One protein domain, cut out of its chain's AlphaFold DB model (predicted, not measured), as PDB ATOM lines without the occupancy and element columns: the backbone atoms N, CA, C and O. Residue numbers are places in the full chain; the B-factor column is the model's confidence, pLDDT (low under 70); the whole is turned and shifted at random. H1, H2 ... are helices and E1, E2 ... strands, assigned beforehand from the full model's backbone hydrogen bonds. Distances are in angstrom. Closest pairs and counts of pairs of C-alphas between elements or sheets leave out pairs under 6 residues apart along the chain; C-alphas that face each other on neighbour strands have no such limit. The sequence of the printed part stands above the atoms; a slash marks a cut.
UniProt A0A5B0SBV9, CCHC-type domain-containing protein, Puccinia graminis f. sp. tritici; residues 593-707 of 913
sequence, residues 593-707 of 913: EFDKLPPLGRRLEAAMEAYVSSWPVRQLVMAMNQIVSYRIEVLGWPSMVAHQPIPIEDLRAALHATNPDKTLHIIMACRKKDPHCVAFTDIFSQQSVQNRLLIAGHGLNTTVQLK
ATOM      1  N   GLU A 593     -43.075 -14.033  46.434       95.25
ATOM      2  CA  GLU A 593     -42.866 -13.191  45.255       95.25
ATOM      3  C   GLU A 593     -41.992 -13.932  44.230       95.25
ATOM      4  O   GLU A 593     -40.767 -13.791  44.215       95.25
ATOM      5  N   PHE A 594     -42.615 -14.742  43.368       95.94
ATOM      6  CA  PHE A 594     -41.906 -15.613  42.418       95.94
ATOM      7  C   PHE A 594     -40.955 -14.865  41.459       95.94
ATOM      8  O   PHE A 594     -39.923 -15.415  41.076       95.94
ATOM      9  N   ASP A 595     -41.233 -13.597  41.144       93.88
ATOM     10  CA  ASP A 595     -40.363 -12.735  40.324       93.88
ATOM     11  C   ASP A 595     -39.058 -12.315  41.035       93.88
ATOM     12  O   ASP A 595     -38.145 -11.782  40.404       93.88
ATOM     13  N   LYS A 596     -38.953 -12.546  42.352       94.19
ATOM     14  CA  LYS A 596     -37.785 -12.228  43.194       94.19
ATOM     15  C   LYS A 596     -37.124 -13.475  43.795       94.19
ATOM     16  O   LYS A 596     -36.404 -13.372  44.789       94.19
ATOM     17  N   LEU A 597     -37.352 -14.656  43.213       95.12
ATOM     18  CA  LEU A 597     -36.638 -15.874  43.607       95.12
ATOM     19  C   LEU A 597     -35.116 -15.681  43.452       95.12
ATOM     20  O   LEU A 597     -34.668 -15.216  42.399       95.12
ATOM     21  N   PRO A 598     -34.298 -16.065  44.450       94.12
ATOM     22  CA  PRO A 598     -32.855 -15.921  44.346       94.12
ATOM     23  C   PRO A 598     -32.294 -16.830  43.236       94.12
ATOM     24  O   PRO A 598     -32.833 -17.920  42.980       94.12
ATOM     25  N   PRO A 599     -31.192 -16.425  42.577       94.25
ATOM     26  CA  PRO A 599     -30.418 -17.339  41.753       94.25
ATOM     27  C   PRO A 599     -29.842 -18.450  42.637       94.25
ATOM     28  O   PRO A 599     -29.467 -18.222  43.789       94.25
ATOM     29  N   LEU A 600     -29.748 -19.663  42.102       93.38
ATOM     30  CA  LEU A 600     -29.127 -20.765  42.826       93.38
ATOM     31  C   LEU A 600     -27.620 -20.508  42.972       93.38
ATOM     32  O   LEU A 600     -26.959 -19.990  42.076       93.38
ATOM     33  N   GLY A 601     -27.040 -20.901  44.106       91.56
ATOM     34  CA  GLY A 601     -25.589 -20.848  44.268       91.56
ATOM     35  C   GLY A 601     -24.902 -21.808  43.290       91.56
ATOM     36  O   GLY A 601     -25.259 -22.984  43.254       91.56
ATOM     37  N   ARG A 602     -23.874 -21.345  42.562       89.50
ATOM     38  CA  ARG A 602     -23.172 -22.095  41.488       89.50
ATOM     39  C   ARG A 602     -22.805 -23.550  41.823       89.50
ATOM     40  O   ARG A 602     -22.791 -24.398  40.938       89.50
ATOM     41  N   ARG A 603     -22.505 -23.854  43.094       86.31
ATOM     42  CA  ARG A 603     -22.290 -25.232  43.582       86.31
ATOM     43  C   ARG A 603     -23.522 -26.115  43.381       86.31
ATOM     44  O   ARG A 603     -23.412 -27.204  42.830       86.31
ATOM     45  N   LEU A 604     -24.683 -25.634  43.811       90.75
ATOM     46  CA  LEU A 604     -25.947 -26.350  43.713       90.75
ATOM     47  C   LEU A 604     -26.407 -26.483  42.256       90.75
ATOM     48  O   LEU A 604     -26.869 -27.553  41.872       90.75
ATOM     49  N   GLU A 605     -26.204 -25.446  41.437       91.62
ATOM     50  CA  GLU A 605     -26.429 -25.515  39.986       91.62
ATOM     51  C   GLU A 605     -25.590 -26.636  39.365       91.62
ATOM     52  O   GLU A 605     -26.143 -27.576  38.797       91.62
ATOM     53  N   ALA A 606     -24.271 -26.618  39.575       89.31
ATOM     54  CA  ALA A 606     -23.371 -27.640  39.051       89.31
ATOM     55  C   ALA A 606     -23.717 -29.059  39.557       89.31
ATOM     56  O   ALA A 606     -23.662 -30.021  38.789       89.31
ATOM     57  N   ALA A 607     -24.139 -29.212  40.819       88.69
ATOM     58  CA  ALA A 607     -24.624 -30.490  41.349       88.69
ATOM     59  C   ALA A 607     -25.900 -30.980  40.638       88.69
ATOM     60  O   ALA A 607     -26.016 -32.163  40.312       88.69
ATOM     61  N   MET A 608     -26.852 -30.088  40.348       91.88
ATOM     62  CA  MET A 608     -28.038 -30.421  39.550       91.88
ATOM     63  C   MET A 608     -27.660 -30.791  38.113       91.88
ATOM     64  O   MET A 608     -28.264 -31.697  37.535       91.88
ATOM     65  N   GLU A 609     -26.646 -30.138  37.546       90.38
ATOM     66  CA  GLU A 609     -26.161 -30.447  36.204       90.38
ATOM     67  C   GLU A 609     -25.472 -31.812  36.102       90.38
ATOM     68  O   GLU A 609     -25.706 -32.531  35.126       90.38
ATOM     69  N   ALA A 610     -24.705 -32.200  37.121       87.44
ATOM     70  CA  ALA A 610     -24.029 -33.494  37.190       87.44
ATOM     71  C   ALA A 610     -24.965 -34.659  37.573       87.44
ATOM     72  O   ALA A 610     -24.844 -35.755  37.021       87.44
ATOM     73  N   TYR A 611     -25.903 -34.453  38.509       88.25
ATOM     74  CA  TYR A 611     -26.667 -35.553  39.127       88.25
ATOM     75  C   TYR A 611     -28.137 -35.656  38.692       88.25
ATOM     76  O   TYR A 611     -28.763 -36.703  38.895       88.25
ATOM     77  N   VAL A 612     -28.697 -34.630  38.037       91.12
ATOM     78  CA  VAL A 612     -30.050 -34.677  37.456       91.12
ATOM     79  C   VAL A 612     -29.955 -34.729  35.928       91.12
ATOM     80  O   VAL A 612     -29.928 -33.714  35.230       91.12
ATOM     81  N   SER A 613     -29.886 -35.955  35.400       88.88
ATOM     82  CA  SER A 613     -29.649 -36.252  33.977       88.88
ATOM     83  C   SER A 613     -30.804 -35.876  33.038       88.88
ATOM     84  O   SER A 613     -30.576 -35.535  31.881       88.88
ATOM     85  N   SER A 614     -32.050 -35.932  33.510       92.75
ATOM     86  CA  SER A 614     -33.236 -35.616  32.707       92.75
ATOM     87  C   SER A 614     -33.530 -34.114  32.786       92.75
ATOM     88  O   SER A 614     -33.921 -33.631  33.847       92.75
ATOM     89  N   TRP A 615     -33.370 -33.375  31.679       94.88
ATOM     90  CA  TRP A 615     -33.574 -31.914  31.638       94.88
ATOM     91  C   TRP A 615     -34.918 -31.440  32.238       94.88
ATOM     92  O   TRP A 615     -34.871 -30.525  33.060       94.88
ATOM     93  N   PRO A 616     -36.084 -32.069  31.960       94.81
ATOM     94  CA  PRO A 616     -37.355 -31.691  32.595       94.81
ATOM     95  C   PRO A 616     -37.291 -31.752  34.127       94.81
ATOM     96  O   PRO A 616     -37.688 -30.821  34.823       94.81
ATOM     97  N   VAL A 617     -36.701 -32.830  34.651       95.44
ATOM     98  CA  VAL A 617     -36.551 -33.071  36.091       95.44
ATOM     99  C   VAL A 617     -35.549 -32.093  36.707       95.44
ATOM    100  O   VAL A 617     -35.754 -31.636  37.827       95.44
ATOM    101  N   ARG A 618     -34.498 -31.714  35.965       95.88
ATOM    102  CA  ARG A 618     -33.538 -30.682  36.379       95.88
ATOM    103  C   ARG A 618     -34.232 -29.335  36.570       95.88
ATOM    104  O   ARG A 618     -34.025 -28.716  37.604       95.88
ATOM    105  N   GLN A 619     -35.098 -28.919  35.641       96.50
ATOM    106  CA  GLN A 619     -35.832 -27.653  35.770       96.50
ATOM    107  C   GLN A 619     -36.792 -27.644  36.971       96.50
ATOM    108  O   GLN A 619     -36.848 -26.642  37.682       96.50
ATOM    109  N   LEU A 620     -37.489 -28.757  37.242       96.88
ATOM    110  CA  LEU A 620     -38.326 -28.908  38.442       96.88
ATOM    111  C   LEU A 620     -37.492 -28.815  39.731       96.88
ATOM    112  O   LEU A 620     -37.811 -28.033  40.623       96.88
ATOM    113  N   VAL A 621     -36.394 -29.574  39.814       96.69
ATOM    114  CA  VAL A 621     -35.509 -29.602  40.992       96.69
ATOM    115  C   VAL A 621     -34.822 -28.249  41.221       96.69
ATOM    116  O   VAL A 621     -34.687 -27.840  42.374       96.69
ATOM    117  N   MET A 622     -34.458 -27.517  40.160       95.94
ATOM    118  CA  MET A 622     -33.974 -26.134  40.250       95.94
ATOM    119  C   MET A 622     -35.038 -25.214  40.863       95.94
ATOM    120  O   MET A 622     -34.783 -24.618  41.907       95.94
ATOM    121  N   ALA A 623     -36.237 -25.152  40.272       97.00
ATOM    122  CA  ALA A 623     -37.304 -24.256  40.725       97.00
ATOM    123  C   ALA A 623     -37.717 -24.522  42.185       97.00
ATOM    124  O   ALA A 623     -37.834 -23.587  42.975       97.00
ATOM    125  N   MET A 624     -37.837 -25.791  42.593       97.12
ATOM    126  CA  MET A 624     -38.117 -26.136  43.994       97.12
ATOM    127  C   MET A 624     -37.004 -25.676  44.947       97.12
ATOM    128  O   MET A 624     -37.298 -25.149  46.016       97.12
ATOM    129  N   ASN A 625     -35.730 -25.818  44.570       97.12
ATOM    130  CA  ASN A 625     -34.619 -25.334  45.395       97.12
ATOM    131  C   ASN A 625     -34.513 -23.796  45.417       97.12
ATOM    132  O   ASN A 625     -34.017 -23.250  46.404       97.12
ATOM    133  N   GLN A 626     -35.008 -23.087  44.395       96.56
ATOM    134  CA  GLN A 626     -35.147 -21.626  44.425       96.56
ATOM    135  C   GLN A 626     -36.233 -21.197  45.418       96.56
ATOM    136  O   GLN A 626     -35.976 -20.321  46.239       96.56
ATOM    137  N   ILE A 627     -37.397 -21.862  45.424       96.69
ATOM    138  CA  ILE A 627     -38.469 -21.623  46.410       96.69
ATOM    139  C   ILE A 627     -37.970 -21.900  47.839       96.69
ATOM    140  O   ILE A 627     -38.172 -21.080  48.732       96.69
ATOM    141  N   VAL A 628     -37.266 -23.018  48.065       95.62
ATOM    142  CA  VAL A 628     -36.652 -23.332  49.371       95.62
ATOM    143  C   VAL A 628     -35.619 -22.273  49.770       95.62
ATOM    144  O   VAL A 628     -35.599 -21.850  50.923       95.62
ATOM    145  N   SER A 629     -34.792 -21.799  48.832       95.12
ATOM    146  CA  SER A 629     -33.800 -20.753  49.122       95.12
ATOM    147  C   SER A 629     -34.467 -19.406  49.427       95.12
ATOM    148  O   SER A 629     -34.060 -18.763  50.382       95.12
ATOM    149  N   TYR A 630     -35.548 -19.024  48.735       96.38
ATOM    150  CA  TYR A 630     -36.355 -17.839  49.071       96.38
ATOM    151  C   TYR A 630     -36.976 -17.942  50.475       96.38
ATOM    152  O   TYR A 630     -36.887 -17.002  51.264       96.38
ATOM    153  N   ARG A 631     -37.547 -19.105  50.833       95.50
ATOM    154  CA  ARG A 631     -38.085 -19.360  52.183       95.50
ATOM    155  C   ARG A 631     -37.020 -19.150  53.271       95.50
ATOM    156  O   ARG A 631     -37.323 -18.534  54.285       95.50
ATOM    157  N   ILE A 632     -35.783 -19.605  53.059       94.19
ATOM    158  CA  ILE A 632     -34.679 -19.430  54.025       94.19
ATOM    159  C   ILE A 632     -34.142 -17.989  54.016       94.19
ATOM    160  O   ILE A 632     -34.049 -17.356  55.061       94.19
ATOM    161  N   GLU A 633     -33.765 -17.478  52.844       95.12
ATOM    162  CA  GLU A 633     -32.918 -16.285  52.689       95.12
ATOM    163  C   GLU A 633     -33.718 -14.972  52.632       95.12
ATOM    164  O   GLU A 633     -33.165 -13.920  52.942       95.12
ATOM    165  N   VAL A 634     -35.009 -15.022  52.272       95.00
ATOM    166  CA  VAL A 634     -35.902 -13.846  52.195       95.00
ATOM    167  C   VAL A 634     -36.971 -13.878  53.288       95.00
ATOM    168  O   VAL A 634     -37.215 -12.857  53.925       95.00
ATOM    169  N   LEU A 635     -37.595 -15.036  53.538       94.44
ATOM    170  CA  LEU A 635     -38.640 -15.171  54.567       94.44
ATOM    171  C   LEU A 635     -38.101 -15.571  55.955       94.44
ATOM    172  O   LEU A 635     -38.874 -15.609  56.911       94.44
ATOM    173  N   GLY A 636     -36.807 -15.884  56.083       95.25
ATOM    174  CA  GLY A 636     -36.175 -16.245  57.358       95.25
ATOM    175  C   GLY A 636     -36.619 -17.591  57.947       95.25
ATOM    176  O   GLY A 636     -36.451 -17.818  59.145       95.25
ATOM    177  N   TRP A 637     -37.221 -18.484  57.152       94.38
ATOM    178  CA  TRP A 637     -37.747 -19.756  57.657       94.38
ATOM    179  C   TRP A 637     -36.610 -20.697  58.091       94.38
ATOM    180  O   TRP A 637     -35.648 -20.882  57.338       94.38
ATOM    181  N   PRO A 638     -36.737 -21.388  59.243       91.44
ATOM    182  CA  PRO A 638     -35.800 -22.437  59.636       91.44
ATOM    183  C   PRO A 638     -35.668 -23.509  58.546       91.44
ATOM    184  O   PRO A 638     -36.667 -23.915  57.951       91.44
ATOM    185  N   SER A 639     -34.455 -24.026  58.323       85.25
ATOM    186  CA  SER A 639     -34.164 -24.990  57.241       85.25
ATOM    187  C   SER A 639     -35.126 -26.192  57.218       85.25
ATOM    188  O   SER A 639     -35.609 -26.582  56.155       85.25
ATOM    189  N   MET A 640     -35.489 -26.725  58.391       81.69
ATOM    190  CA  MET A 640     -36.447 -27.836  58.533       81.69
ATOM    191  C   MET A 640     -37.862 -27.486  58.029       81.69
ATOM    192  O   MET A 640     -38.549 -28.341  57.477       81.69
ATOM    193  N   VAL A 641     -38.285 -26.227  58.181       89.00
ATOM    194  CA  VAL A 641     -39.595 -25.712  57.743       89.00
ATOM    195  C   VAL A 641     -39.560 -25.322  56.263       89.00
ATOM    196  O   VAL A 641     -40.502 -25.595  55.526       89.00
ATOM    197  N   ALA A 642     -38.452 -24.753  55.781       91.94
ATOM    198  CA  ALA A 642     -38.302 -24.355  54.380       91.94
ATOM    199  C   ALA A 642     -38.494 -25.519  53.387       91.94
ATOM    200  O   ALA A 642     -39.055 -25.317  52.309       91.94
ATOM    201  N   HIS A 643     -38.092 -26.736  53.776       90.38
ATOM    202  CA  HIS A 643     -38.241 -27.974  53.000       90.38
ATOM    203  C   HIS A 643     -39.637 -28.636  53.099       90.38
ATOM    204  O   HIS A 643     -39.818 -29.753  52.600       90.38
ATOM    205  N   GLN A 644     -40.635 -27.984  53.711       92.50
ATOM    206  CA  GLN A 644     -42.031 -28.438  53.657       92.50
ATOM    207  C   GLN A 644     -42.551 -28.516  52.207       92.50
ATOM    208  O   GLN A 644     -42.049 -27.787  51.341       92.50
ATOM    209  N   PRO A 645     -43.561 -29.366  51.926       96.00
ATOM    210  CA  PRO A 645     -44.150 -29.491  50.595       96.00
ATOM    211  C   PRO A 645     -44.554 -28.147  49.966       96.00
ATOM    212  O   PRO A 645     -44.857 -27.160  50.641       96.00
ATOM    213  N   ILE A 646     -44.512 -28.107  48.637       96.19
ATOM    214  CA  ILE A 646     -44.773 -26.928  47.811       96.19
ATOM    215  C   ILE A 646     -46.013 -27.236  46.956       96.19
ATOM    216  O   ILE A 646     -46.009 -28.274  46.291       96.19
ATOM    217  N   PRO A 647     -47.067 -26.401  46.946       96.56
ATOM    218  CA  PRO A 647     -48.190 -26.547  46.021       96.56
ATOM    219  C   PRO A 647     -47.730 -26.687  44.562       96.56
ATOM    220  O   PRO A 647     -46.777 -26.030  44.133       96.56
ATOM    221  N   ILE A 648     -48.398 -27.531  43.772       96.94
ATOM    222  CA  ILE A 648     -48.046 -27.702  42.352       96.94
ATOM    223  C   ILE A 648     -48.247 -26.399  41.547       96.94
ATOM    224  O   ILE A 648     -47.494 -26.135  40.606       96.94
ATOM    225  N   GLU A 649     -49.179 -25.540  41.966       96.00
ATOM    226  CA  GLU A 649     -49.372 -24.172  41.467       96.00
ATOM    227  C   GLU A 649     -48.183 -23.242  41.772       96.00
ATOM    228  O   GLU A 649     -47.705 -22.585  40.848       96.00
ATOM    229  N   ASP A 650     -47.642 -23.233  42.997       96.56
ATOM    230  CA  ASP A 650     -46.450 -22.444  43.366       96.56
ATOM    231  C   ASP A 650     -45.233 -22.849  42.520       96.56
ATOM    232  O   ASP A 650     -44.475 -22.012  42.026       96.56
ATOM    233  N   LEU A 651     -45.058 -24.157  42.305       96.94
ATOM    234  CA  LEU A 651     -43.998 -24.687  41.449       96.94
ATOM    235  C   LEU A 651     -44.198 -24.281  39.978       96.94
ATOM    236  O   LEU A 651     -43.225 -23.975  39.286       96.94
ATOM    237  N   ARG A 652     -45.448 -24.222  39.499       97.00
ATOM    238  CA  ARG A 652     -45.781 -23.702  38.165       97.00
ATOM    239  C   ARG A 652     -45.473 -22.201  38.069       97.00
ATOM    240  O   ARG A 652     -44.855 -21.779  37.093       97.00
ATOM    241  N   ALA A 653     -45.827 -21.411  39.083       96.81
ATOM    242  CA  ALA A 653     -45.561 -19.973  39.140       96.81
ATOM    243  C   ALA A 653     -44.054 -19.658  39.125       96.81
ATOM    244  O   ALA A 653     -43.605 -18.866  38.298       96.81
ATOM    245  N   ALA A 654     -43.249 -20.354  39.936       96.81
ATOM    246  CA  ALA A 654     -41.788 -20.231  39.939       96.81
ATOM    247  C   ALA A 654     -41.143 -20.550  38.574       96.81
ATOM    248  O   ALA A 654     -40.188 -19.890  38.152       96.81
ATOM    249  N   LEU A 655     -41.672 -21.549  37.856       96.88
ATOM    250  CA  LEU A 655     -41.228 -21.863  36.497       96.88
ATOM    251  C   LEU A 655     -41.555 -20.729  35.519       96.88
ATOM    252  O   LEU A 655     -40.653 -20.322  34.787       96.88
ATOM    253  N   HIS A 656     -42.786 -20.199  35.543       96.00
ATOM    254  CA  HIS A 656     -43.207 -19.078  34.691       96.00
ATOM    255  C   HIS A 656     -42.411 -17.794  34.959       96.00
ATOM    256  O   HIS A 656     -41.964 -17.167  34.001       96.00
ATOM    257  N   ALA A 657     -42.174 -17.442  36.228       95.00
ATOM    258  CA  ALA A 657     -41.365 -16.281  36.609       95.00
ATOM    259  C   ALA A 657     -39.913 -16.394  36.108       95.00
ATOM    260  O   ALA A 657     -39.308 -15.411  35.689       95.00
ATOM    261  N   THR A 658     -39.359 -17.613  36.066       92.94
ATOM    262  CA  THR A 658     -38.029 -17.846  35.476       92.94
ATOM    263  C   THR A 658     -38.047 -17.773  33.943       92.94
ATOM    264  O   THR A 658     -37.076 -17.326  33.332       92.94
ATOM    265  N   ASN A 659     -39.103 -18.283  33.300       94.69
ATOM    266  CA  ASN A 659     -39.334 -18.207  31.855       94.69
ATOM    267  C   ASN A 659     -40.798 -18.603  31.548       94.69
ATOM    268  O   ASN A 659     -41.196 -19.710  31.914       94.69
ATOM    269  N   PRO A 660     -41.597 -17.794  30.830       93.88
ATOM    270  CA  PRO A 660     -43.022 -18.078  30.639       93.88
ATOM    271  C   PRO A 660     -43.290 -19.374  29.856       93.88
ATOM    272  O   PRO A 660     -44.310 -20.021  30.081       93.88
ATOM    273  N   ASP A 661     -42.360 -19.803  29.002       96.88
ATOM    274  CA  ASP A 661     -42.485 -21.018  28.198       96.88
ATOM    275  C   ASP A 661     -41.907 -22.264  28.893       96.88
ATOM    276  O   ASP A 661     -42.045 -23.371  28.369       96.88
ATOM    277  N   LYS A 662     -41.251 -22.148  30.064       95.25
ATOM    278  CA  LYS A 662     -40.616 -23.295  30.755       95.25
ATOM    279  C   LYS A 662     -41.614 -24.422  31.001       95.25
ATOM    280  O   LYS A 662     -41.299 -25.576  30.723       95.25
ATOM    281  N   THR A 663     -42.813 -24.090  31.473       96.88
ATOM    282  CA  THR A 663     -43.903 -25.043  31.726       96.88
ATOM    283  C   THR A 663     -44.236 -25.842  30.464       96.88
ATOM    284  O   THR A 663     -44.238 -27.072  30.495       96.88
ATOM    285  N   LEU A 664     -44.420 -25.158  29.328       97.00
ATOM    286  CA  LEU A 664     -44.711 -25.785  28.038       97.00
ATOM    287  C   LEU A 664     -43.529 -26.625  27.530       97.00
ATOM    288  O   LEU A 664     -43.726 -27.758  27.099       97.00
ATOM    289  N   HIS A 665     -42.296 -26.125  27.637       97.31
ATOM    290  CA  HIS A 665     -41.094 -26.865  27.251       97.31
ATOM    291  C   HIS A 665     -40.899 -28.151  28.069       97.31
ATOM    292  O   HIS A 665     -40.497 -29.172  27.509       97.31
ATOM    293  N   ILE A 666     -41.205 -28.134  29.371       97.19
ATOM    294  CA  ILE A 666     -41.160 -29.319  30.240       97.19
ATOM    295  C   ILE A 666     -42.250 -30.316  29.817       97.19
ATOM    296  O   ILE A 666     -41.916 -31.477  29.585       97.19
ATOM    297  N   ILE A 667     -43.501 -29.873  29.609       97.50
ATOM    298  CA  ILE A 667     -44.590 -30.727  29.091       97.50
ATOM    299  C   ILE A 667     -44.184 -31.351  27.748       97.50
ATOM    300  O   ILE A 667     -44.213 -32.568  27.608       97.50
ATOM    301  N   MET A 668     -43.719 -30.562  26.773       97.38
ATOM    302  CA  MET A 668     -43.299 -31.064  25.454       97.38
ATOM    303  C   MET A 668     -42.111 -32.036  25.528       97.38
ATOM    304  O   MET A 668     -42.049 -32.995  24.758       97.38
ATOM    305  N   ALA A 669     -41.159 -31.818  26.439       96.31
ATOM    306  CA  ALA A 669     -40.019 -32.710  26.633       96.31
ATOM    307  C   ALA A 669     -40.401 -34.018  27.350       96.31
ATOM    308  O   ALA A 669     -39.843 -35.069  27.031       96.31
ATOM    309  N   CYS A 670     -41.377 -33.980  28.258       95.69
ATOM    310  CA  CYS A 670     -41.998 -35.168  28.843       95.69
ATOM    311  C   CYS A 670     -42.864 -35.916  27.817       95.69
ATOM    312  O   CYS A 670     -42.768 -37.142  27.736       95.69
ATOM    313  N   ARG A 671     -43.592 -35.197  26.951       97.00
ATOM    314  CA  ARG A 671     -44.443 -35.758  25.889       97.00
ATOM    315  C   ARG A 671     -43.680 -36.534  24.811       97.00
ATOM    316  O   ARG A 671     -44.222 -37.445  24.198       97.00
ATOM    317  N   LYS A 672     -42.389 -36.234  24.625       96.31
ATOM    318  CA  LYS A 672     -41.466 -37.028  23.785       96.31
ATOM    319  C   LYS A 672     -41.139 -38.418  24.351       96.31
ATOM    320  O   LYS A 672     -40.581 -39.231  23.624       96.31
ATOM    321  N   LYS A 673     -41.424 -38.674  25.633       94.50
ATOM    322  CA  LYS A 673     -41.258 -39.985  26.289       94.50
ATOM    323  C   LYS A 673     -42.592 -40.680  26.549       94.50
ATOM    324  O   LYS A 673     -42.645 -41.901  26.517       94.50
ATOM    325  N   ASP A 674     -43.632 -39.897  26.810       95.69
ATOM    326  CA  ASP A 674     -44.983 -40.361  27.110       95.69
ATOM    327  C   ASP A 674     -46.002 -39.475  26.368       95.69
ATOM    328  O   ASP A 674     -46.242 -38.343  26.798       95.69
ATOM    329  N   PRO A 675     -46.610 -39.947  25.263       96.56
ATOM    330  CA  PRO A 675     -47.555 -39.161  24.467       96.56
ATOM    331  C   PRO A 675     -48.765 -38.615  25.241       96.56
ATOM    332  O   PRO A 675     -49.357 -37.625  24.790       96.56
ATOM    333  N   HIS A 676     -49.109 -39.231  26.382       95.88
ATOM    334  CA  HIS A 676     -50.234 -38.864  27.244       95.88
ATOM    335  C   HIS A 676     -49.935 -37.679  28.172       95.88
ATOM    336  O   HIS A 676     -50.862 -37.133  28.759       95.88
ATOM    337  N   CYS A 677     -48.679 -37.228  28.267       97.12
ATOM    338  CA  CYS A 677     -48.316 -36.022  29.009       97.12
ATOM    339  C   CYS A 677     -48.825 -34.762  28.278       97.12
ATOM    340  O   CYS A 677     -48.163 -34.249  27.369       97.12
ATOM    341  N   VAL A 678     -50.002 -34.262  28.669       96.38
ATOM    342  CA  VAL A 678     -50.689 -33.113  28.049       96.38
ATOM    343  C   VAL A 678     -50.730 -31.907  28.992       96.38
ATOM    344  O   VAL A 678     -50.520 -30.779  28.544       96.38
ATOM    345  N   ALA A 679     -50.951 -32.132  30.285       96.31
ATOM    346  CA  ALA A 679     -50.989 -31.119  31.332       96.31
ATOM    347  C   ALA A 679     -49.721 -31.131  32.209       96.31
ATOM    348  O   ALA A 679     -48.896 -32.045  32.168       96.31
ATOM    349  N   PHE A 680     -49.559 -30.091  33.035       96.50
ATOM    350  CA  PHE A 680     -48.414 -29.975  33.949       96.50
ATOM    351  C   PHE A 680     -48.424 -31.043  35.060       96.50
ATOM    352  O   PHE A 680     -47.368 -31.465  35.525       96.50
ATOM    353  N   THR A 681     -49.609 -31.515  35.449       95.94
ATOM    354  CA  THR A 681     -49.829 -32.633  36.381       95.94
ATOM    355  C   THR A 681     -49.184 -33.932  35.908       95.94
ATOM    356  O   THR A 681     -48.593 -34.664  36.698       95.94
ATOM    357  N   ASP A 682     -49.243 -34.201  34.607       95.81
ATOM    358  CA  ASP A 682     -48.948 -35.514  34.029       95.81
ATOM    359  C   ASP A 682     -47.439 -35.808  34.044       95.81
ATOM    360  O   ASP A 682     -47.006 -36.958  34.101       95.81
ATOM    361  N   ILE A 683     -46.620 -34.751  34.093       96.56
ATOM    362  CA  ILE A 683     -45.169 -34.829  34.302       96.56
ATOM    363  C   ILE A 683     -44.846 -35.621  35.579       96.56
ATOM    364  O   ILE A 683     -43.894 -36.405  35.603       96.56
ATOM    365  N   PHE A 684     -45.647 -35.458  36.636       95.88
ATOM    366  CA  PHE A 684     -45.431 -36.098  37.935       95.88
ATOM    367  C   PHE A 684     -45.820 -37.586  37.952       95.88
ATOM    368  O   PHE A 684     -45.399 -38.317  38.852       95.88
ATOM    369  N   SER A 685     -46.515 -38.074  36.919       94.25
ATOM    370  CA  SER A 685     -46.723 -39.507  36.668       94.25
ATOM    371  C   SER A 685     -45.463 -40.204  36.133       94.25
ATOM    372  O   SER A 685     -45.360 -41.427  36.196       94.25
ATOM    373  N   GLN A 686     -44.469 -39.464  35.623       94.56
ATOM    374  CA  GLN A 686     -43.264 -40.076  35.066       94.56
ATOM    375  C   GLN A 686     -42.334 -40.609  36.164       94.56
ATOM    376  O   GLN A 686     -41.849 -39.853  37.009       94.56
ATOM    377  N   GLN A 687     -41.947 -41.887  36.072       92.62
ATOM    378  CA  GLN A 687     -41.006 -42.543  36.998       92.62
ATOM    379  C   GLN A 687     -39.714 -41.731  37.229       92.62
ATOM    380  O   GLN A 687     -39.183 -41.690  38.337       92.62
ATOM    381  N   SER A 688     -39.204 -41.036  36.201       92.31
ATOM    382  CA  SER A 688     -37.991 -40.208  36.333       92.31
ATOM    383  C   SER A 688     -38.167 -38.969  37.228       92.31
ATOM    384  O   SER A 688     -37.180 -38.487  37.782       92.31
ATOM    385  N   VAL A 689     -39.406 -38.499  37.410       93.44
ATOM    386  CA  VAL A 689     -39.796 -37.437  38.350       93.44
ATOM    387  C   VAL A 689     -40.059 -38.035  39.735       93.44
ATOM    388  O   VAL A 689     -39.478 -37.564  40.707       93.44
ATOM    389  N   GLN A 690     -40.818 -39.131  39.839       93.06
ATOM    390  CA  GLN A 690     -41.115 -39.824  41.112       93.06
ATOM    391  C   GLN A 690     -39.867 -40.415  41.805       93.06
ATOM    392  O   GLN A 690     -39.793 -40.568  43.028       93.06
ATOM    393  N   ASN A 691     -38.809 -40.690  41.039       89.94
ATOM    394  CA  ASN A 691     -37.494 -41.061  41.567       89.94
ATOM    395  C   ASN A 691     -36.733 -39.876  42.204       89.94
ATOM    396  O   ASN A 691     -35.617 -40.069  42.691       89.94
ATOM    397  N   ARG A 692     -37.291 -38.656  42.186       92.56
ATOM    398  CA  ARG A 692     -36.668 -37.402  42.654       92.56
ATOM    399  C   ARG A 692     -37.586 -36.563  43.544       92.56
ATOM    400  O   ARG A 692     -37.103 -35.948  44.491       92.56
ATOM    401  N   LEU A 693     -38.883 -36.573  43.260       94.31
ATOM    402  CA  LEU A 693     -39.924 -35.844  43.974       94.31
ATOM    403  C   LEU A 693     -40.878 -36.828  44.664       94.31
ATOM    404  O   LEU A 693     -41.109 -37.933  44.173       94.31
ATOM    405  N   LEU A 694     -41.425 -36.414  45.799       93.56
ATOM    406  CA  LEU A 694     -42.630 -36.974  46.405       93.56
ATOM    407  C   LEU A 694     -43.809 -36.094  45.982       93.56
ATOM    408  O   LEU A 694     -43.663 -34.873  45.919       93.56
ATOM    409  N   ILE A 695     -44.961 -36.704  45.711       94.81
ATOM    410  CA  ILE A 695     -46.220 -36.003  45.446       94.81
ATOM    411  C   ILE A 695     -47.249 -36.518  46.452       94.81
ATOM    412  O   ILE A 695     -47.312 -37.725  46.691       94.81
ATOM    413  N   ALA A 696     -48.018 -35.615  47.057       93.56
ATOM    414  CA  ALA A 696     -49.036 -35.933  48.052       93.56
ATOM    415  C   ALA A 696     -50.278 -35.048  47.871       93.56
ATOM    416  O   ALA A 696     -50.159 -33.867  47.548       93.56
ATOM    417  N   GLY A 697     -51.463 -35.610  48.118       93.44
ATOM    418  CA  GLY A 697     -52.745 -34.942  47.879       93.44
ATOM    419  C   GLY A 697     -53.248 -35.072  46.436       93.44
ATOM    420  O   GLY A 697     -52.632 -35.733  45.598       93.44
ATOM    421  N   HIS A 698     -54.397 -34.451  46.166       90.69
ATOM    422  CA  HIS A 698     -55.099 -34.498  44.880       90.69
ATOM    423  C   HIS A 698     -55.694 -33.125  44.526       90.69
ATOM    424  O   HIS A 698     -56.007 -32.324  45.410       90.69
ATOM    425  N   GLY A 699     -55.884 -32.859  43.228       90.50
ATOM    426  CA  GLY A 699     -56.448 -31.597  42.736       90.50
ATOM    427  C   GLY A 699     -55.610 -30.382  43.149       90.50
ATOM    428  O   GLY A 699     -54.382 -30.444  43.134       90.50
ATOM    429  N   LEU A 700     -56.270 -29.298  43.565       85.50
ATOM    430  CA  LEU A 700     -55.617 -28.069  44.049       85.50
ATOM    431  C   LEU A 700     -54.814 -28.269  45.350       85.50
ATOM    432  O   LEU A 700     -53.937 -27.472  45.662       85.50
ATOM    433  N   ASN A 701     -55.069 -29.357  46.084       91.31
ATOM    434  CA  ASN A 701     -54.321 -29.726  47.289       91.31
ATOM    435  C   ASN A 701     -53.105 -30.621  46.970       91.31
ATOM    436  O   ASN A 701     -52.523 -31.220  47.876       91.31
ATOM    437  N   THR A 702     -52.725 -30.756  45.694       95.25
ATOM    438  CA  THR A 702     -51.538 -31.521  45.289       95.25
ATOM    439  C   THR A 702     -50.275 -30.748  45.651       95.25
ATOM    440  O   THR A 702     -49.979 -29.688  45.095       95.25
ATOM    441  N   THR A 703     -49.491 -31.313  46.563       96.31
ATOM    442  CA  THR A 703     -48.199 -30.777  46.987       96.31
ATOM    443  C   THR A 703     -47.057 -31.670  46.517       96.31
ATOM    444  O   THR A 703     -47.196 -32.884  46.362       96.31
ATOM    445  N   VAL A 704     -45.909 -31.046  46.279       96.12
ATOM    446  CA  VAL A 704     -44.694 -31.663  45.757       96.12
ATOM    447  C   VAL A 704     -43.556 -31.386  46.735       96.12
ATOM    448  O   VAL A 704     -43.348 -30.246  47.152       96.12
ATOM    449  N   GLN A 705     -42.784 -32.408  47.096       95.69
ATOM    450  CA  GLN A 705     -41.616 -32.283  47.970       95.69
ATOM    451  C   GLN A 705     -40.378 -32.897  47.306       95.69
ATOM    452  O   GLN A 705     -40.463 -33.917  46.624       95.69
ATOM    453  N   LEU A 706     -39.205 -32.294  47.499       94.06
ATOM    454  CA  LEU A 706     -37.938 -32.900  47.085       94.06
ATOM    455  C   LEU A 706     -37.653 -34.126  47.967       94.06
ATOM    456  O   LEU A 706     -37.684 -34.016  49.193       94.06
ATOM    457  N   LYS A 707     -37.309 -35.281  47.376       93.12
ATOM    458  CA  LYS A 707     -36.691 -36.373  48.154       93.12
ATOM    459  C   LYS A 707     -35.369 -35.872  48.742       93.12
ATOM    460  O   LYS A 707     -34.693 -35.061  48.110       93.12
TER     461      LYS A 707
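Overview. This is residues 593 to 707 of the 913 residues of the protein "CCHC-type domain-containing protein" of Puccinia graminis f. sp. tritici (UniProt A0A5B0SBV9). One long helix, H2, runs through the middle, and the other parts are set round it: H1 folds back along it on one side, H4 crosses it on another, H5 packs on its first residues and H3 on its last part. A small two-strand hairpin, E1 and E2, lies on the other side of H2 from H1, with E2 nearer to H2 and H4, while short H6 and H7 lie between H5 and this hairpin along the chain. The printed part has 115 residues with seven named helices, H1 to H7, followed by two named strands, E1 and E2, in one antiparallel sheet; the class is mostly helix. It is compact, with a radius of gyration of the C-alphas of 13.6 A, and rounded, spanning 41 by 31 by 26 A.

Arrangement. Start at H1, residues 602 to 611, which forms a helical hairpin with H2, residues 615 to 633. They touch at a shallow tilt of 32 degrees, opposite ways, closest at the C-alphas of Met 608 and Arg 618, 6.4 A apart. H2 is the hub, touching four helices. It touches H3, residues 639 to 642, with residues 628 to 632 alone; the closest C-alphas are Val 628 and Ala 642, 5.4 A apart. H4, residues 648 to 658, touches residues 619 to 627 of H2, about perpendicular at 87 degrees, with the C-alphas of Ala 623 and Ala 654 closest at 6.1 A. H5, residues 662 to 671, touches residues 616 to 619 of H2, closest at the C-alphas of Pro 616 and Ile 666, 5.1 A. H6, residues 682 to 685, only just touches H5, with 3 pairs of C-alphas within 8 A, Cys 670 and Ile 683 being closest at 6.3 A. H7, residues 687 to 690, is close to but not clearly touching H2, with the C-alphas of Val 617 and Val 689 closest at 5.9 A. In the hairpin of E1, residues 693 to 696, and E2, residues 703 to 706, find N 694 and O 705 within hydrogen-bond range at 2.8 A. Residues 646 to 647 pair antiparallel with residues 703 to 704 of E2. Every O i to N i+4 pair is within hydrogen-bond range in H1, H2, H4 and H5; H3, H6 and H7 are too short for one.

Along the chain. Find C-alpha 602 at (-23.172, -22.095, 41.488), where H1 begins its 14.1 A. H2 runs 26.2 A from C-alpha 615 at (-33.574, -31.914, 31.638). H4 measures 15.6 A and H5 13.9 A. E2 ends at C-alpha 706, (-37.938, -32.900, 47.085).

Size, cuts and confidence. The two C-alphas farthest apart, Gly 636 and Pro 675, are 41.7 A apart. The printed part has no cut, and no link is long. Mean pLDDT of the printed part is 94.2, and no printed residue is under 70.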